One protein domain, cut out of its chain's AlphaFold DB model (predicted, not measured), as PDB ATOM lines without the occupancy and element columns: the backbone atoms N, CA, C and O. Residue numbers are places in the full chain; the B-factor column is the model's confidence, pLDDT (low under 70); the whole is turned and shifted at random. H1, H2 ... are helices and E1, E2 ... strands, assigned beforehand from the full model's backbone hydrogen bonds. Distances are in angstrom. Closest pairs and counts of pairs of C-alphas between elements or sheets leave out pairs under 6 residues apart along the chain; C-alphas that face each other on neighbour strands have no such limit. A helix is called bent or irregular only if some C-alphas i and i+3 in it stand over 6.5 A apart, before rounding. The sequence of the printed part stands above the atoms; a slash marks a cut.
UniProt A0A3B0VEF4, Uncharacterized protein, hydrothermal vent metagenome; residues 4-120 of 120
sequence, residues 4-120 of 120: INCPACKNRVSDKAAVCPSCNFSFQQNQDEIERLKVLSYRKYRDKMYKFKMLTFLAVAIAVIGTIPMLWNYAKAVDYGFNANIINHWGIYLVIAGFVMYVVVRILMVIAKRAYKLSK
ATOM      1  N   ILE A   4     -12.539 119.056  13.688       69.19
ATOM      2  CA  ILE A   4     -11.130 118.902  14.048       69.19
ATOM      3  C   ILE A   4     -10.940 119.247  15.528       69.19
ATOM      4  O   ILE A   4     -11.657 120.078  16.088       69.19
ATOM      5  N   ASN A   5      -9.975 118.618  16.195       72.69
ATOM      6  CA  ASN A   5      -9.642 118.979  17.573       72.69
ATOM      7  C   ASN A   5      -8.733 120.212  17.584       72.69
ATOM      8  O   ASN A   5      -7.678 120.218  16.947       72.69
ATOM      9  N   CYS A   6      -9.114 121.240  18.343       68.38
ATOM     10  CA  CYS A   6      -8.280 122.424  18.525       68.38
ATOM     11  C   CYS A   6      -6.967 122.055  19.255       68.38
ATOM     12  O   CYS A   6      -7.024 121.409  20.305       68.38
ATOM     13  N   PRO A   7      -5.785 122.479  18.768       69.50
ATOM     14  CA  PRO A   7      -4.497 122.152  19.385       69.50
ATOM     15  C   PRO A   7      -4.292 122.796  20.767       69.50
ATOM     16  O   PRO A   7      -3.499 122.281  21.550       69.50
ATOM     17  N   ALA A   8      -5.016 123.879  21.081       69.88
ATOM     18  CA  ALA A   8      -4.905 124.599  22.351       69.88
ATOM     19  C   ALA A   8      -5.840 124.045  23.441       69.88
ATOM     20  O   ALA A   8      -5.406 123.799  24.561       69.88
ATOM     21  N   CYS A   9      -7.119 123.814  23.121       70.69
ATOM     22  CA  CYS A   9      -8.129 123.411  24.110       70.69
ATOM     23  C   CYS A   9      -8.650 121.976  23.943       70.69
ATOM     24  O   CYS A   9      -9.459 121.535  24.750       70.69
ATOM     25  N   LYS A  10      -8.220 121.239  22.904       70.56
ATOM     26  CA  LYS A  10      -8.709 119.895  22.529       70.56
ATOM     27  C   LYS A  10     -10.221 119.779  22.279       70.56
ATOM     28  O   LYS A  10     -10.683 118.684  21.967       70.56
ATOM     29  N   ASN A  11     -10.979 120.876  22.337       74.00
ATOM     30  CA  ASN A  11     -12.392 120.882  21.969       74.00
ATOM     31  C   ASN A  11     -12.571 120.667  20.465       74.00
ATOM     32  O   ASN A  11     -11.738 121.079  19.650       74.00
ATOM     33  N   ARG A  12     -13.686 120.025  20.111       70.62
ATOM     34  CA  ARG A  12     -14.089 119.788  18.725       70.62
ATOM     35  C   ARG A  12     -14.562 121.097  18.099       70.62
ATOM     36  O   ARG A  12     -15.516 121.702  18.579       70.62
ATOM     37  N   VAL A  13     -13.908 121.514  17.026       73.81
ATOM     38  CA  VAL A  13     -14.217 122.736  16.279       73.81
ATOM     39  C   VAL A  13     -14.365 122.437  14.796       73.81
ATOM     40  O   VAL A  13     -13.774 121.500  14.270       73.81
ATOM     41  N   SER A  14     -15.204 123.213  14.116       69.56
ATOM     42  CA  SER A  14     -15.425 123.064  12.677       69.56
ATOM     43  C   SER A  14     -14.154 123.415  11.900       69.56
ATOM     44  O   SER A  14     -13.554 124.456  12.159       69.56
ATOM     45  N   ASP A  15     -13.797 122.591  10.910       63.34
ATOM     46  CA  ASP A  15     -12.637 122.766  10.007       63.34
ATOM     47  C   ASP A  15     -12.585 124.152   9.317       63.34
ATOM     48  O   ASP A  15     -11.547 124.605   8.853       63.34
ATOM     49  N   LYS A  16     -13.723 124.861   9.258       65.75
ATOM     50  CA  LYS A  16     -13.853 126.178   8.612       65.75
ATOM     51  C   LYS A  16     -13.704 127.380   9.558       65.75
ATOM     52  O   LYS A  16     -13.800 128.514   9.095       65.75
ATOM     53  N   ALA A  17     -13.544 127.175  10.866       62.91
ATOM     54  CA  ALA A  17     -13.493 128.280  11.823       62.91
ATOM     55  C   ALA A  17     -12.092 128.920  11.860       62.91
ATOM     56  O   ALA A  17     -11.122 128.268  12.233       62.91
ATOM     57  N   ALA A  18     -11.990 130.212  11.524       64.88
ATOM     58  CA  ALA A  18     -10.734 130.970  11.606       64.88
ATOM     59  C   ALA A  18     -10.224 131.133  13.054       64.88
ATOM     60  O   ALA A  18      -9.021 131.268  13.286       64.88
ATOM     61  N   VAL A  19     -11.138 131.076  14.029       70.94
ATOM     62  CA  VAL A  19     -10.864 131.221  15.462       70.94
ATOM     63  C   VAL A  19     -11.661 130.169  16.235       70.94
ATOM     64  O   VAL A  19     -12.831 129.928  15.937       70.94
ATOM     65  N   CYS A  20     -11.047 129.519  17.226       73.69
ATOM     66  CA  CYS A  20     -11.762 128.582  18.094       73.69
ATOM     67  C   CYS A  20     -12.757 129.336  19.005       73.69
ATOM     68  O   CYS A  20     -12.313 130.179  19.780       73.69
ATOM     69  N   PRO A  21     -14.062 129.000  19.016       71.06
ATOM     70  CA  PRO A  21     -15.058 129.685  19.844       71.06
ATOM     71  C   PRO A  21     -14.904 129.436  21.354       71.06
ATOM     72  O   PRO A  21     -15.454 130.187  22.147       71.06
ATOM     73  N   SER A  22     -14.179 128.391  21.777       75.19
ATOM     74  CA  SER A  22     -14.004 128.070  23.204       75.19
ATOM     75  C   SER A  22     -12.753 128.677  23.834       75.19
ATOM     76  O   SER A  22     -12.727 128.883  25.041       75.19
ATOM     77  N   CYS A  23     -11.690 128.899  23.058       74.00
ATOM     78  CA  CYS A  23     -10.411 129.396  23.585       74.00
ATOM     79  C   CYS A  23      -9.861 130.609  22.831       74.00
ATOM     80  O   CYS A  23      -8.733 131.017  23.085       74.00
ATOM     81  N   ASN A  24     -10.630 131.158  21.887       73.44
ATOM     82  CA  ASN A  24     -10.260 132.302  21.057       73.44
ATOM     83  C   ASN A  24      -8.929 132.142  20.294       73.44
ATOM     84  O   ASN A  24      -8.302 133.118  19.891       73.44
ATOM     85  N   PHE A  25      -8.488 130.898  20.081       69.69
ATOM     86  CA  PHE A  25      -7.234 130.597  19.400       69.69
ATOM     87  C   PHE A  25      -7.369 130.865  17.898       69.69
ATOM     88  O   PHE A  25      -8.179 130.217  17.230       69.69
ATOM     89  N   SER A  26      -6.587 131.818  17.380       72.56
ATOM     90  CA  SER A  26      -6.526 132.150  15.953       72.56
ATOM     91  C   SER A  26      -5.718 131.096  15.198       72.56
ATOM     92  O   SER A  26      -4.521 130.919  15.436       72.56
ATOM     93  N   PHE A  27      -6.370 130.394  14.271       67.75
ATOM     94  CA  PHE A  27      -5.713 129.394  13.429       67.75
ATOM     95  C   PHE A  27      -4.869 130.028  12.315       67.75
ATOM     96  O   PHE A  27      -3.958 129.375  11.814       67.75
ATOM     97  N   GLN A  28      -5.150 131.280  11.937       64.12
ATOM     98  CA  GLN A  28      -4.418 132.001  10.888       64.12
ATOM     99  C   GLN A  28      -3.085 132.579  11.376       64.12
ATOM    100  O   GLN A  28      -2.119 132.570  10.625       64.12
ATOM    101  N   GLN A  29      -3.010 133.050  12.624       61.88
ATOM    102  CA  GLN A  29      -1.801 133.703  13.141       61.88
ATOM    103  C   GLN A  29      -0.770 132.710  13.696       61.88
ATOM    104  O   GLN A  29       0.419 132.997  13.715       61.88
ATOM    105  N   ASN A  30      -1.221 131.518  14.094       63.00
ATOM    106  CA  ASN A  30      -0.377 130.501  14.722       63.00
ATOM    107  C   ASN A  30      -0.064 129.320  13.788       63.00
ATOM    108  O   ASN A  30       0.241 128.225  14.265       63.00
ATOM    109  N   GLN A  31      -0.156 129.499  12.463       65.75
ATOM    110  CA  GLN A  31       0.123 128.423  11.500       65.75
ATOM    111  C   GLN A  31       1.536 127.844  11.671       65.75
ATOM    112  O   GLN A  31       1.682 126.622  11.723       65.75
ATOM    113  N   ASP A  32       2.535 128.700  11.893       67.94
ATOM    114  CA  ASP A  32       3.922 128.293  12.151       67.94
ATOM    115  C   ASP A  32       4.056 127.462  13.435       67.94
ATOM    116  O   ASP A  32       4.823 126.499  13.514       67.94
ATOM    117  N   GLU A  33       3.289 127.813  14.465       66.81
ATOM    118  CA  GLU A  33       3.294 127.123  15.752       66.81
ATOM    119  C   GLU A  33       2.640 125.741  15.633       66.81
ATOM    120  O   GLU A  33       3.188 124.738  16.099       66.81
ATOM    121  N   ILE A  34       1.518 125.655  14.914       68.38
ATOM    122  CA  ILE A  34       0.837 124.393  14.606       68.38
ATOM    123  C   ILE A  34       1.763 123.467  13.802       68.38
ATOM    124  O   ILE A  34       1.803 122.256  14.055       68.38
ATOM    125  N   GLU A  35       2.531 124.009  12.858       71.00
ATOM    126  CA  GLU A  35       3.488 123.242  12.062       71.00
ATOM    127  C   GLU A  35       4.663 122.736  12.914       71.00
ATOM    128  O   GLU A  35       5.005 121.548  12.873       71.00
ATOM    129  N   ARG A  36       5.198 123.577  13.808       68.75
ATOM    130  CA  ARG A  36       6.222 123.174  14.790       68.75
ATOM    131  C   ARG A  36       5.726 122.077  15.735       68.75
ATOM    132  O   ARG A  36       6.450 121.103  15.963       68.75
ATOM    133  N   LEU A  37       4.495 122.165  16.247       68.88
ATOM    134  CA  LEU A  37       3.901 121.110  17.081       68.88
ATOM    135  C   LEU A  37       3.736 119.780  16.315       68.88
ATOM    136  O   LEU A  37       3.977 118.703  16.881       68.88
ATOM    137  N   LYS A  38       3.391 119.822  15.021       67.81
ATOM    138  CA  LYS A  38       3.343 118.628  14.153       67.81
ATOM    139  C   LYS A  38       4.732 118.005  13.953       67.81
ATOM    140  O   LYS A  38       4.881 116.787  14.058       67.81
ATOM    141  N   VAL A  39       5.773 118.812  13.749       73.25
ATOM    142  CA  VAL A  39       7.155 118.313  13.598       73.25
ATOM    143  C   VAL A  39       7.684 117.705  14.905       73.25
ATOM    144  O   VAL A  39       8.316 116.643  14.896       73.25
ATOM    145  N   LEU A  40       7.396 118.326  16.052       72.94
ATOM    146  CA  LEU A  40       7.819 117.830  17.366       72.94
ATOM    147  C   LEU A  40       7.127 116.515  17.750       72.94
ATOM    148  O   LEU A  40       7.771 115.605  18.284       72.94
ATOM    149  N   SER A  41       5.831 116.384  17.463       66.44
ATOM    150  CA  SER A  41       5.095 115.132  17.682       66.44
ATOM    151  C   SER A  41       5.609 114.003  16.780       66.44
ATOM    152  O   SER A  41       5.784 112.879  17.261       66.44
ATOM    153  N   TYR A  42       5.978 114.310  15.531       68.25
ATOM    154  CA  TYR A  42       6.624 113.356  14.625       68.25
ATOM    155  C   TYR A  42       7.990 112.874  15.148       68.25
ATOM    156  O   TYR A  42       8.271 111.672  15.134       68.25
ATOM    157  N   ARG A  43       8.823 113.777  15.687       72.44
ATOM    158  CA  ARG A  43      10.123 113.424  16.295       72.44
ATOM    159  C   ARG A  43       9.973 112.495  17.503       72.44
ATOM    160  O   ARG A  43      10.603 111.440  17.537       72.44
ATOM    161  N   LYS A  44       9.071 112.819  18.441       68.94
ATOM    162  CA  LYS A  44       8.793 111.970  19.621       68.94
ATOM    163  C   LYS A  44       8.308 110.573  19.228       68.94
ATOM    164  O   LYS A  44       8.631 109.588  19.894       68.94
ATOM    165  N   TYR A  45       7.526 110.485  18.153       67.62
ATOM    166  CA  TYR A  45       7.057 109.210  17.628       67.62
ATOM    167  C   TYR A  45       8.201 108.389  17.020       67.62
ATOM    168  O   TYR A  45       8.337 107.198  17.314       67.62
ATOM    169  N   ARG A  46       9.083 109.044  16.256       71.44
ATOM    170  CA  ARG A  46      10.280 108.427  15.680       71.44
ATOM    171  C   ARG A  46      11.183 107.826  16.760       71.44
ATOM    172  O   ARG A  46      11.578 106.668  16.637       71.44
ATOM    173  N   ASP A  47      11.443 108.559  17.840       72.38
ATOM    174  CA  ASP A  47      12.324 108.099  18.922       72.38
ATOM    175  C   ASP A  47      11.755 106.884  19.667       72.38
ATOM    176  O   ASP A  47      12.491 105.944  19.984       72.38
ATOM    177  N   LYS A  48      10.432 106.837  19.884       69.00
ATOM    178  CA  LYS A  48       9.773 105.636  20.428       69.00
ATOM    179  C   LYS A  48       9.952 104.437  19.498       69.00
ATOM    180  O   LYS A  48      10.278 103.350  19.971       69.00
ATOM    181  N   MET A  49       9.805 104.621  18.185       70.12
ATOM    182  CA  MET A  49      10.004 103.533  17.219       70.12
ATOM    183  C   MET A  49      11.445 103.011  17.189       70.12
ATOM    184  O   MET A  49      11.636 101.800  17.060       70.12
ATOM    185  N   TYR A  50      12.446 103.885  17.334       75.94
ATOM    186  CA  TYR A  50      13.849 103.466  17.423       75.94
ATOM    187  C   TYR A  50      14.109 102.595  18.657       75.94
ATOM    188  O   TYR A  50      14.727 101.538  18.528       75.94
ATOM    189  N   LYS A  51      13.564 102.962  19.826       73.81
ATOM    190  CA  LYS A  51      13.693 102.156  21.054       73.81
ATOM    191  C   LYS A  51      13.068 100.765  20.905       73.81
ATOM    192  O   LYS A  51      13.694  99.776  21.277       73.81
ATOM    193  N   PHE A  52      11.884 100.665  20.294       76.19
ATOM    194  CA  PHE A  52      11.252  99.365  20.029       76.19
ATOM    195  C   PHE A  52      12.055  98.504  19.046       76.19
ATOM    196  O   PHE A  52      12.191  97.303  19.270       76.19
ATOM    197  N   LYS A  53      12.624  99.099  17.986       76.88
ATOM    198  CA  LYS A  53      13.508  98.378  17.052       76.88
ATOM    199  C   LYS A  53      14.756  97.834  17.752       76.88
ATOM    200  O   LYS A  53      15.118  96.680  17.528       76.88
ATOM    201  N   MET A  54      15.375  98.633  18.619       79.38
ATOM    202  CA  MET A  54      16.567  98.210  19.356       79.38
ATOM    203  C   MET A  54      16.261  97.052  20.316       79.38
ATOM    204  O   MET A  54      16.997  96.070  20.333       79.38
ATOM    205  N   LEU A  55      15.123  97.097  21.018       78.75
ATOM    206  CA  LEU A  55      14.660  95.998  21.876       78.75
ATOM    207  C   LEU A  55      14.380  94.704  21.096       78.75
ATOM    208  O   LEU A  55      14.758  93.632  21.559       78.75
ATOM    209  N   THR A  56      13.768  94.780  19.902       77.50
ATOM    210  CA  THR A  56      13.562  93.575  19.071       77.50
ATOM    211  C   THR A  56      14.877  92.938  18.637       77.50
ATOM    212  O   THR A  56      14.997  91.718  18.675       77.50
ATOM    213  N   PHE A  57      15.861  93.752  18.242       80.44
ATOM    214  CA  PHE A  57      17.165  93.258  17.803       80.44
ATOM    215  C   PHE A  57      17.929  92.601  18.955       80.44
ATOM    216  O   PHE A  57      18.494  91.525  18.781       80.44
ATOM    217  N   LEU A  58      17.879  93.211  20.142       82.81
ATOM    218  CA  LEU A  58      18.481  92.666  21.357       82.81
ATOM    219  C   LEU A  58      17.849  91.322  21.756       82.81
ATOM    220  O   LEU A  58      18.569  90.369  22.034       82.81
ATOM    221  N   ALA A  59      16.514  91.222  21.737       77.06
ATOM    222  CA  ALA A  59      15.806  89.984  22.070       77.06
ATOM    223  C   ALA A  59      16.168  88.835  21.112       77.06
ATOM    224  O   ALA A  59      16.409  87.712  21.550       77.06
ATOM    225  N   VAL A  60      16.268  89.127  19.809       77.75
ATOM    226  CA  VAL A  60      16.701  88.142  18.805       77.75
ATOM    227  C   VAL A  60      18.157  87.735  19.029       77.75
ATOM    228  O   VAL A  60      18.457  86.547  18.985       77.75
ATOM    229  N   ALA A  61      19.055  88.680  19.322       82.25
ATOM    230  CA  ALA A  61      20.458  88.371  19.589       82.25
ATOM    231  C   ALA A  61      20.622  87.417  20.786       82.25
ATOM    232  O   ALA A  61      21.344  86.427  20.683       82.25
ATOM    233  N   ILE A  62      19.900  87.655  21.886       77.44
ATOM    234  CA  ILE A  62      19.926  86.784  23.076       77.44
ATOM    235  C   ILE A  62      19.384  85.385  22.749       77.44
ATOM    236  O   ILE A  62      19.981  84.386  23.150       77.44
ATOM    237  N   ALA A  63      18.291  85.299  21.983       74.38
ATOM    238  CA  ALA A  63      17.734  84.017  21.557       74.38
ATOM    239  C   ALA A  63      18.729  83.221  20.693       74.38
ATOM    240  O   ALA A  63      18.937  82.031  20.926       74.38
ATOM    241  N   VAL A  64      19.398  83.887  19.747       77.38
ATOM    242  CA  VAL A  64      20.399  83.260  18.874       77.38
ATOM    243  C   VAL A  64      21.597  82.753  19.684       77.38
ATOM    244  O   VAL A  64      22.014  81.608  19.508       77.38
ATOM    245  N   ILE A  65      22.093  83.543  20.642       79.06
ATOM    246  CA  ILE A  65      23.189  83.135  21.538       79.06
ATOM    247  C   ILE A  65      22.812  81.885  22.347       79.06
ATOM    248  O   ILE A  65      23.649  81.005  22.523       79.06
ATOM    249  N   GLY A  66      21.555  81.761  22.786       69.69
ATOM    250  CA  GLY A  66      21.059  80.562  23.472       69.69
ATOM    251  C   GLY A  66      20.938  79.331  22.565       69.69
ATOM    252  O   GLY A  66      21.202  78.211  23.002       69.69
ATOM    253  N   THR A  67      20.583  79.517  21.289       67.44
ATOM    254  CA  THR A  67      20.393  78.402  20.338       67.44
ATOM    255  C   THR A  67      21.689  77.753  19.852       67.44
ATOM    256  O   THR A  67      21.706  76.550  19.600       67.44
ATOM    257  N   ILE A  68      22.783  78.510  19.741       75.44
ATOM    258  CA  ILE A  68      24.062  78.023  19.195       75.44
ATOM    259  C   ILE A  68      24.656  76.852  20.012       75.44
ATOM    260  O   ILE A  68      24.917  75.797  19.428       75.44
ATOM    261  N   PRO A  69      24.837  76.953  21.345       68.44
ATOM    262  CA  PRO A  69      25.366  75.847  22.145       68.44
ATOM    263  C   PRO A  69      24.386  74.667  22.252       68.44
ATOM    264  O   PRO A  69      24.813  73.529  22.456       68.44
ATOM    265  N   MET A  70      23.081  74.909  22.085       66.12
ATOM    266  CA  MET A  70      22.072  73.848  22.037       66.12
ATOM    267  C   MET A  70      22.189  73.026  20.747       66.12
ATOM    268  O   MET A  70      22.196  71.799  20.811       66.12
ATOM    269  N   LEU A  71      22.345  73.684  19.595       68.69
ATOM    270  CA  LEU A  71      22.514  73.021  18.298       68.69
ATOM    271  C   LEU A  71      23.813  72.209  18.228       68.69
ATOM    272  O   LEU A  71      23.812  71.115  17.670       68.69
ATOM    273  N   TRP A  72      24.894  72.688  18.849       67.75
ATOM    274  CA  TRP A  72      26.158  71.946  18.915       67.75
ATOM    275  C   TRP A  72      26.054  70.668  19.764       67.75
ATOM    276  O   TRP A  72      26.578  69.621  19.390       67.75
ATOM    277  N   ASN A  73      25.349  70.734  20.900       64.25
ATOM    278  CA  ASN A  73      25.082  69.552  21.728       64.25
ATOM    279  C   ASN A  73      24.094  68.586  21.060       64.25
ATOM    280  O   ASN A  73      24.253  67.375  21.183       64.25
ATOM    281  N   TYR A  74      23.111  69.107  20.324       63.88
ATOM    282  CA  TYR A  74      22.170  68.305  19.546       63.88
ATOM    283  C   TYR A  74      22.855  67.555  18.395       63.88
ATOM    284  O   TYR A  74      22.633  66.357  18.246       63.88
ATOM    285  N   ALA A  75      23.722  68.226  17.628       64.31
ATOM    286  CA  ALA A  75      24.484  67.594  16.549       64.31
ATOM    287  C   ALA A  75      25.329  66.427  17.079       64.31
ATOM    288  O   ALA A  75      25.236  65.316  16.568       64.31
ATOM    289  N   LYS A  76      26.034  66.643  18.199       62.12
ATOM    290  CA  LYS A  76      26.739  65.571  18.911       62.12
ATOM    291  C   LYS A  76      25.799  64.437  19.329       62.12
ATOM    292  O   LYS A  76      26.119  63.278  19.119       62.12
ATOM    293  N   ALA A  77      24.638  64.740  19.905       59.12
ATOM    294  CA  ALA A  77      23.701  63.714  20.365       59.12
ATOM    295  C   ALA A  77      23.152  62.823  19.230       59.12
ATOM    296  O   ALA A  77      22.950  61.631  19.454       59.12
ATOM    297  N   VAL A  78      22.952  63.377  18.027       60.56
ATOM    298  CA  VAL A  78      22.537  62.622  16.830       60.56
ATOM    299  C   VAL A  78      23.643  61.677  16.346       60.56
ATOM    300  O   VAL A  78      23.346  60.527  16.031       60.56
ATOM    301  N   ASP A  79      24.905  62.117  16.355       60.25
ATOM    302  CA  ASP A  79      26.044  61.289  15.926       60.25
ATOM    303  C   ASP A  79      26.297  60.078  16.848       60.25
ATOM    304  O   ASP A  79      26.797  59.049  16.394       60.25
ATOM    305  N   TYR A  80      25.938  60.162  18.136       59.12
ATOM    306  CA  TYR A  80      26.192  59.095  19.118       59.12
ATOM    307  C   TYR A  80      25.022  58.116  19.331       59.12
ATOM    308  O   TYR A  80      25.147  57.208  20.152       59.12
ATOM    309  N   GLY A  81      23.896  58.260  18.622       54.66
ATOM    310  CA  GLY A  81      22.816  57.257  18.609       54.66
ATOM    311  C   GLY A  81      22.089  57.018  19.944       54.66
ATOM    312  O   GLY A  81      21.367  56.031  20.083       54.66
ATOM    313  N   PHE A  82      22.247  57.899  20.934       55.97
ATOM    314  CA  PHE A  82      21.485  57.831  22.181       55.97
ATOM    315  C   PHE A  82      20.110  58.485  21.999       55.97
ATOM    316  O   PHE A  82      20.001  59.544  21.384       55.97
ATOM    317  N   ASN A  83      19.063  57.896  22.594       56.00
ATOM    318  CA  ASN A  83      17.757  58.541  22.773       56.00
ATOM    319  C   ASN A  83      17.926  59.768  23.680       56.00
ATOM    320  O   ASN A  83      17.723  59.711  24.896       56.00
ATOM    321  N   ALA A  84      18.359  60.879  23.091       53.72
ATOM    322  CA  ALA A  84      18.452  62.151  23.769       53.72
ATOM    323  C   ALA A  84      17.036  62.544  24.187       53.72
ATOM    324  O   ALA A  84      16.185  62.844  23.354       53.72
ATOM    325  N   ASN A  85      16.769  62.521  25.491       54.84
ATOM    326  CA  ASN A  85      15.553  63.084  26.057       54.84
ATOM    327  C   ASN A  85      15.591  64.605  25.847       54.84
ATOM    328  O   ASN A  85      16.017  65.362  26.721       54.84
ATOM    329  N   ILE A  86      15.153  65.049  24.662       54.31
ATOM    330  CA  ILE A  86      15.137  66.454  24.214       54.31
ATOM    331  C   ILE A  86      14.341  67.347  25.190       54.31
ATOM    332  O   ILE A  86      14.559  68.552  25.279       54.31
ATOM    333  N   ILE A  87      13.441  66.726  25.953       53.50
ATOM    334  CA  ILE A  87      12.448  67.342  26.837       53.50
ATOM    335  C   ILE A  87      13.073  67.923  28.122       53.50
ATOM    336  O   ILE A  87      12.527  68.868  28.687       53.50
ATOM    337  N   ASN A  88      14.243  67.439  28.558       54.84
ATOM    338  CA  ASN A  88      14.819  67.821  29.859       54.84
ATOM    339  C   ASN A  88      15.954  68.853  29.770       54.84
ATOM    340  O   ASN A  88      16.539  69.221  30.790       54.84
ATOM    341  N   HIS A  89      16.284  69.347  28.573       62.03
ATOM    342  CA  HIS A  89      17.315  70.370  28.426       62.03
ATOM    343  C   HIS A  89      16.743  71.778  28.627       62.03
ATOM    344  O   HIS A  89      15.849  72.222  27.908       62.03
ATOM    345  N   TRP A  90      17.353  72.519  29.558       67.75
ATOM    346  CA  TRP A  90      17.072  73.932  29.854       67.75
ATOM    347  C   TRP A  90      17.066  74.842  28.605       67.75
ATOM    348  O   TRP A  90      16.397  75.873  28.589       67.75
ATOM    349  N   GLY A  91      17.755  74.433  27.533       66.69
ATOM    350  CA  GLY A  91      17.797  75.135  26.251       66.69
ATOM    351  C   GLY A  91      16.436  75.269  25.559       66.69
ATOM    352  O   GLY A  91      16.165  76.325  24.992       66.69
ATOM    353  N   ILE A  92      15.542  74.274  25.665       70.44
ATOM    354  CA  ILE A  92      14.214  74.338  25.021       70.44
ATOM    355  C   ILE A  92      13.393  75.511  25.583       70.44
ATOM    356  O   ILE A  92      12.737  76.240  24.838       70.44
ATOM    357  N   TYR A  93      13.506  75.750  26.895       73.12
ATOM    358  CA  TYR A  93      12.810  76.831  27.584       73.12
ATOM    359  C   TYR A  93      13.317  78.201  27.133       73.12
ATOM    360  O   TYR A  93      12.515  79.114  26.971       73.12
ATOM    361  N   LEU A  94      14.616  78.344  26.857       71.75
ATOM    362  CA  LEU A  94      15.198  79.584  26.329       71.75
ATOM    363  C   LEU A  94      14.771  79.884  24.895       71.75
ATOM    364  O   LEU A  94      14.519  81.044  24.570       71.75
ATOM    365  N   VAL A  95      14.643  78.859  24.053       72.81
ATOM    366  CA  VAL A  95      14.147  79.027  22.681       72.81
ATOM    367  C   VAL A  95      12.679  79.446  22.690       72.81
ATOM    368  O   VAL A  95      12.314  80.424  22.035       72.81
ATOM    369  N   ILE A  96      11.848  78.761  23.481       78.44
ATOM    370  CA  ILE A  96      10.425  79.091  23.625       78.44
ATOM    371  C   ILE A  96      10.268  80.491  24.227       78.44
ATOM    372  O   ILE A  96       9.521  81.307  23.689       78.44
ATOM    373  N   ALA A  97      11.012  80.816  25.287       80.19
ATOM    374  CA  ALA A  97      10.982  82.138  25.906       80.19
ATOM    375  C   ALA A  97      11.425  83.241  24.931       80.19
ATOM    376  O   ALA A  97      10.761  84.275  24.839       80.19
ATOM    377  N   GLY A  98      12.491  83.017  24.156       76.75
ATOM    378  CA  GLY A  98      12.959  83.952  23.131       76.75
ATOM    379  C   GLY A  98      11.930  84.172  22.019       76.75
ATOM    380  O   GLY A  98      11.681  85.312  21.616       76.75
ATOM    381  N   PHE A  99      11.268  83.103  21.571       79.88
ATOM    382  CA  PHE A  99      10.213  83.180  20.562       79.88
ATOM    383  C   PHE A  99       8.982  83.939  21.074       79.88
ATOM    384  O   PHE A  99       8.494  84.855  20.407       79.88
ATOM    385  N   VAL A 100       8.520  83.627  22.287       85.25
ATOM    386  CA  VAL A 100       7.395  84.324  22.928       85.25
ATOM    387  C   VAL A 100       7.724  85.804  23.127       85.25
ATOM    388  O   VAL A 100       6.927  86.665  22.748       85.25
ATOM    389  N   MET A 101       8.916  86.125  23.638       81.06
ATOM    390  CA  MET A 101       9.358  87.510  23.825       81.06
ATOM    391  C   MET A 101       9.386  88.278  22.497       81.06
ATOM    392  O   MET A 101       8.896  89.407  22.426       81.06
ATOM    393  N   TYR A 102       9.883  87.668  21.418       79.19
ATOM    394  CA  TYR A 102       9.874  88.271  20.084       79.19
ATOM    395  C   TYR A 102       8.452  88.572  19.582       79.19
ATOM    396  O   TYR A 102       8.187  89.682  19.100       79.19
ATOM    397  N   VAL A 103       7.525  87.618  19.729       83.06
ATOM    398  CA  VAL A 103       6.118  87.784  19.325       83.06
ATOM    399  C   VAL A 103       5.455  88.918  20.110       83.06
ATOM    400  O   VAL A 103       4.819  89.787  19.508       83.06
ATOM    401  N   VAL A 104       5.662  88.983  21.428       86.06
ATOM    402  CA  VAL A 104       5.115  90.056  22.275       86.06
ATOM    403  C   VAL A 104       5.613  91.430  21.823       86.06
ATOM    404  O   VAL A 104       4.807  92.342  21.620       86.06
ATOM    405  N   VAL A 105       6.918  91.596  21.582       81.62
ATOM    406  CA  VAL A 105       7.460  92.894  21.141       81.62
ATOM    407  C   VAL A 105       6.932  93.277  19.750       81.62
ATOM    408  O   VAL A 105       6.624  94.449  19.505       81.62
ATOM    409  N   ARG A 106       6.751  92.306  18.843       80.56
ATOM    410  CA  ARG A 106       6.116  92.539  17.534       80.56
ATOM    411  C   ARG A 106       4.672  93.022  17.675       80.56
ATOM    412  O   ARG A 106       4.303  93.991  17.007       80.56
ATOM    413  N   ILE A 107       3.883  92.407  18.554       85.31
ATOM    414  CA  ILE A 107       2.494  92.808  18.823       85.31
ATOM    415  C   ILE A 107       2.450  94.230  19.396       85.31
ATOM    416  O   ILE A 107       1.729  95.078  18.865       85.31
ATOM    417  N   LEU A 108       3.277  94.537  20.401       82.06
ATOM    418  CA  LEU A 108       3.367  95.878  20.992       82.06
ATOM    419  C   LEU A 108       3.737  96.946  19.952       82.06
ATOM    420  O   LEU A 108       3.149  98.029  19.940       82.06
ATOM    421  N   MET A 109       4.648  96.636  19.026       80.38
ATOM    422  CA  MET A 109       5.012  97.541  17.930       80.38
ATOM    423  C   MET A 109       3.831  97.808  16.982       80.38
ATOM    424  O   MET A 109       3.636  98.944  16.541       80.38
ATOM    425  N   VAL A 110       3.036  96.783  16.655       82.31
ATOM    426  CA  VAL A 110       1.844  96.927  15.802       82.31
ATOM    427  C   VAL A 110       0.755  97.730  16.513       82.31
ATOM    428  O   VAL A 110       0.155  98.605  15.889       82.31
ATOM    429  N   ILE A 111       0.536  97.499  17.810       84.06
ATOM    430  CA  ILE A 111      -0.415  98.269  18.622       84.06
ATOM    431  C   ILE A 111       0.014  99.737  18.691       84.06
ATOM    432  O   ILE A 111      -0.799 100.615  18.412       84.06
ATOM    433  N   ALA A 112       1.292 100.019  18.959       79.12
ATOM    434  CA  ALA A 112       1.820 101.384  18.971       79.12
ATOM    435  C   ALA A 112       1.644 102.083  17.609       79.12
ATOM    436  O   ALA A 112       1.244 103.248  17.555       79.12
ATOM    437  N   LYS A 113       1.862 101.352  16.502       76.12
ATOM    438  CA  LYS A 113       1.580 101.842  15.144       76.12
ATOM    439  C   LYS A 113       0.106 102.154  14.918       76.12
ATOM    440  O   LYS A 113      -0.210 103.195  14.341       76.12
ATOM    441  N   ARG A 114      -0.791 101.267  15.353       77.88
ATOM    442  CA  ARG A 114      -2.242 101.468  15.233       77.88
ATOM    443  C   ARG A 114      -2.707 102.656  16.074       77.88
ATOM    444  O   ARG A 114      -3.427 103.493  15.547       77.88
ATOM    445  N   ALA A 115      -2.236 102.782  17.312       74.81
ATOM    446  CA  ALA A 115      -2.578 103.886  18.209       74.81
ATOM    447  C   ALA A 115      -2.190 105.255  17.628       74.81
ATOM    448  O   ALA A 115      -2.972 106.198  17.689       74.81
ATOM    449  N   TYR A 116      -1.019 105.360  16.995       68.50
ATOM    450  CA  TYR A 116      -0.628 106.591  16.305       68.50
ATOM    451  C   TYR A 116      -1.481 106.881  15.071       68.50
ATOM    452  O   TYR A 116      -1.864 108.026  14.862       68.50
ATOM    453  N   LYS A 117      -1.813 105.855  14.274       66.75
ATOM    454  CA  LYS A 117      -2.690 106.024  13.107       66.75
ATOM    455  C   LYS A 117      -4.108 106.454  13.507       66.75
ATOM    456  O   LYS A 117      -4.716 107.195  12.758       66.75
ATOM    457  N   LEU A 118      -4.603 106.008  14.662       67.00
ATOM    458  CA  LEU A 118      -5.884 106.433  15.248       67.00
ATOM    459  C   LEU A 118      -5.846 107.852  15.836       67.00
ATOM    460  O   LEU A 118      -6.884 108.491  15.948       67.00
ATOM    461  N   SER A 119      -4.668 108.327  16.247       55.78
ATOM    462  CA  SER A 119      -4.476 109.670  16.806       55.78
ATOM    463  C   SER A 119      -4.239 110.750  15.742       55.78
ATOM    464  O   SER A 119      -4.157 111.925  16.106       55.78
ATOM    465  N   LYS A 120      -4.054 110.363  14.477       48.81
ATOM    466  CA  LYS A 120      -3.888 111.260  13.332       48.81
ATOM    467  C   LYS A 120      -5.211 111.381  12.591       48.81
ATOM    468  O   LYS A 120      -5.509 112.514  12.168       48.81
TER     469      LYS A 120
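What this domain is: This is residues 4 to 120 of the 120 residues of an uncharacterized protein of hydrothermal vent metagenome (UniProt A0A3B0VEF4). Two long helices lie side by side and run opposite ways: H1 makes the long axis, its last part, H1b, bends off, and H2 folds back along the half of arm H1a nearer to the bend. At the other end of the rod, before H1, the chain forms a small head of loops, residues 4 to 30, with the short strand E1 in it. The printed part has 117 residues, with one named strand and two named helices in the order E1, H1, H2, and is mostly helix. E1 pairs with no named strand. The whole is extended, with a radius of gyration of the C-alphas of 25.9 A, and spans 81 by 21 by 16 A.

How they stand to each other: The longest helix is H1, residues 31 to 79; by its hydrogen bonds it was assigned as one helix, but it is bent, with C-alphas 66 and 69 6.5 A apart. Its arms H1a, residues 31 to 66, and H1b, residues 69 to 79, stand at a shallow tilt of 34 degrees, only just short of steep. H2, residues 90 to 119, touches H1a, which meets it with residues 49 to 66 alone; the closest C-alphas, those of Ala 63 and Gly 98, are 5.0 A apart. H1a and H2 run opposite ways at a shallow tilt of 11 degrees. H1b and H2 are close but not clearly touching, at a steep tilt of 45 degrees; their closest C-alphas, those of Met 70 and Gly 91, are 6.1 A apart. E1, residues 12 to 14, is apart from H1a, H1b and H2. Residues 4 to 5 pair with residues 12 to 13 of E1, antiparallel. In H1a and H1b every O i to N i+4 pair is within hydrogen-bond range; in H2, 25 of 26 are.

Where its parts are: H1a measures 53.6 A from C-alpha 31 at (0.123, 128.423, 11.500) to C-alpha 66. H1b measures 15.8 A and ends with C-alpha 79 at (26.044, 61.289, 15.926). H2 measures 43.7 A and ends with C-alpha 119 at (-4.476, 109.670, 16.806). E1, three residues, measures 7.0 A.

The domain as a whole: The C-alphas farthest apart, those of Asn 24 and Gly 81, are 82.0 A apart, while those of Ile 4 and Lys 120, first and last printed, are 10.6 A apart. The link from E1 to H1, 16 residues, is long; that from H1 to H2, 10 residues, is short. Residues 38 to 44 of H1 and residues 78 to 83 stand free. The printed part has no cut. Its mean pLDDT is 70.6, and 56 residues are under 70, among them residues 69 to 91 and 116 to 120.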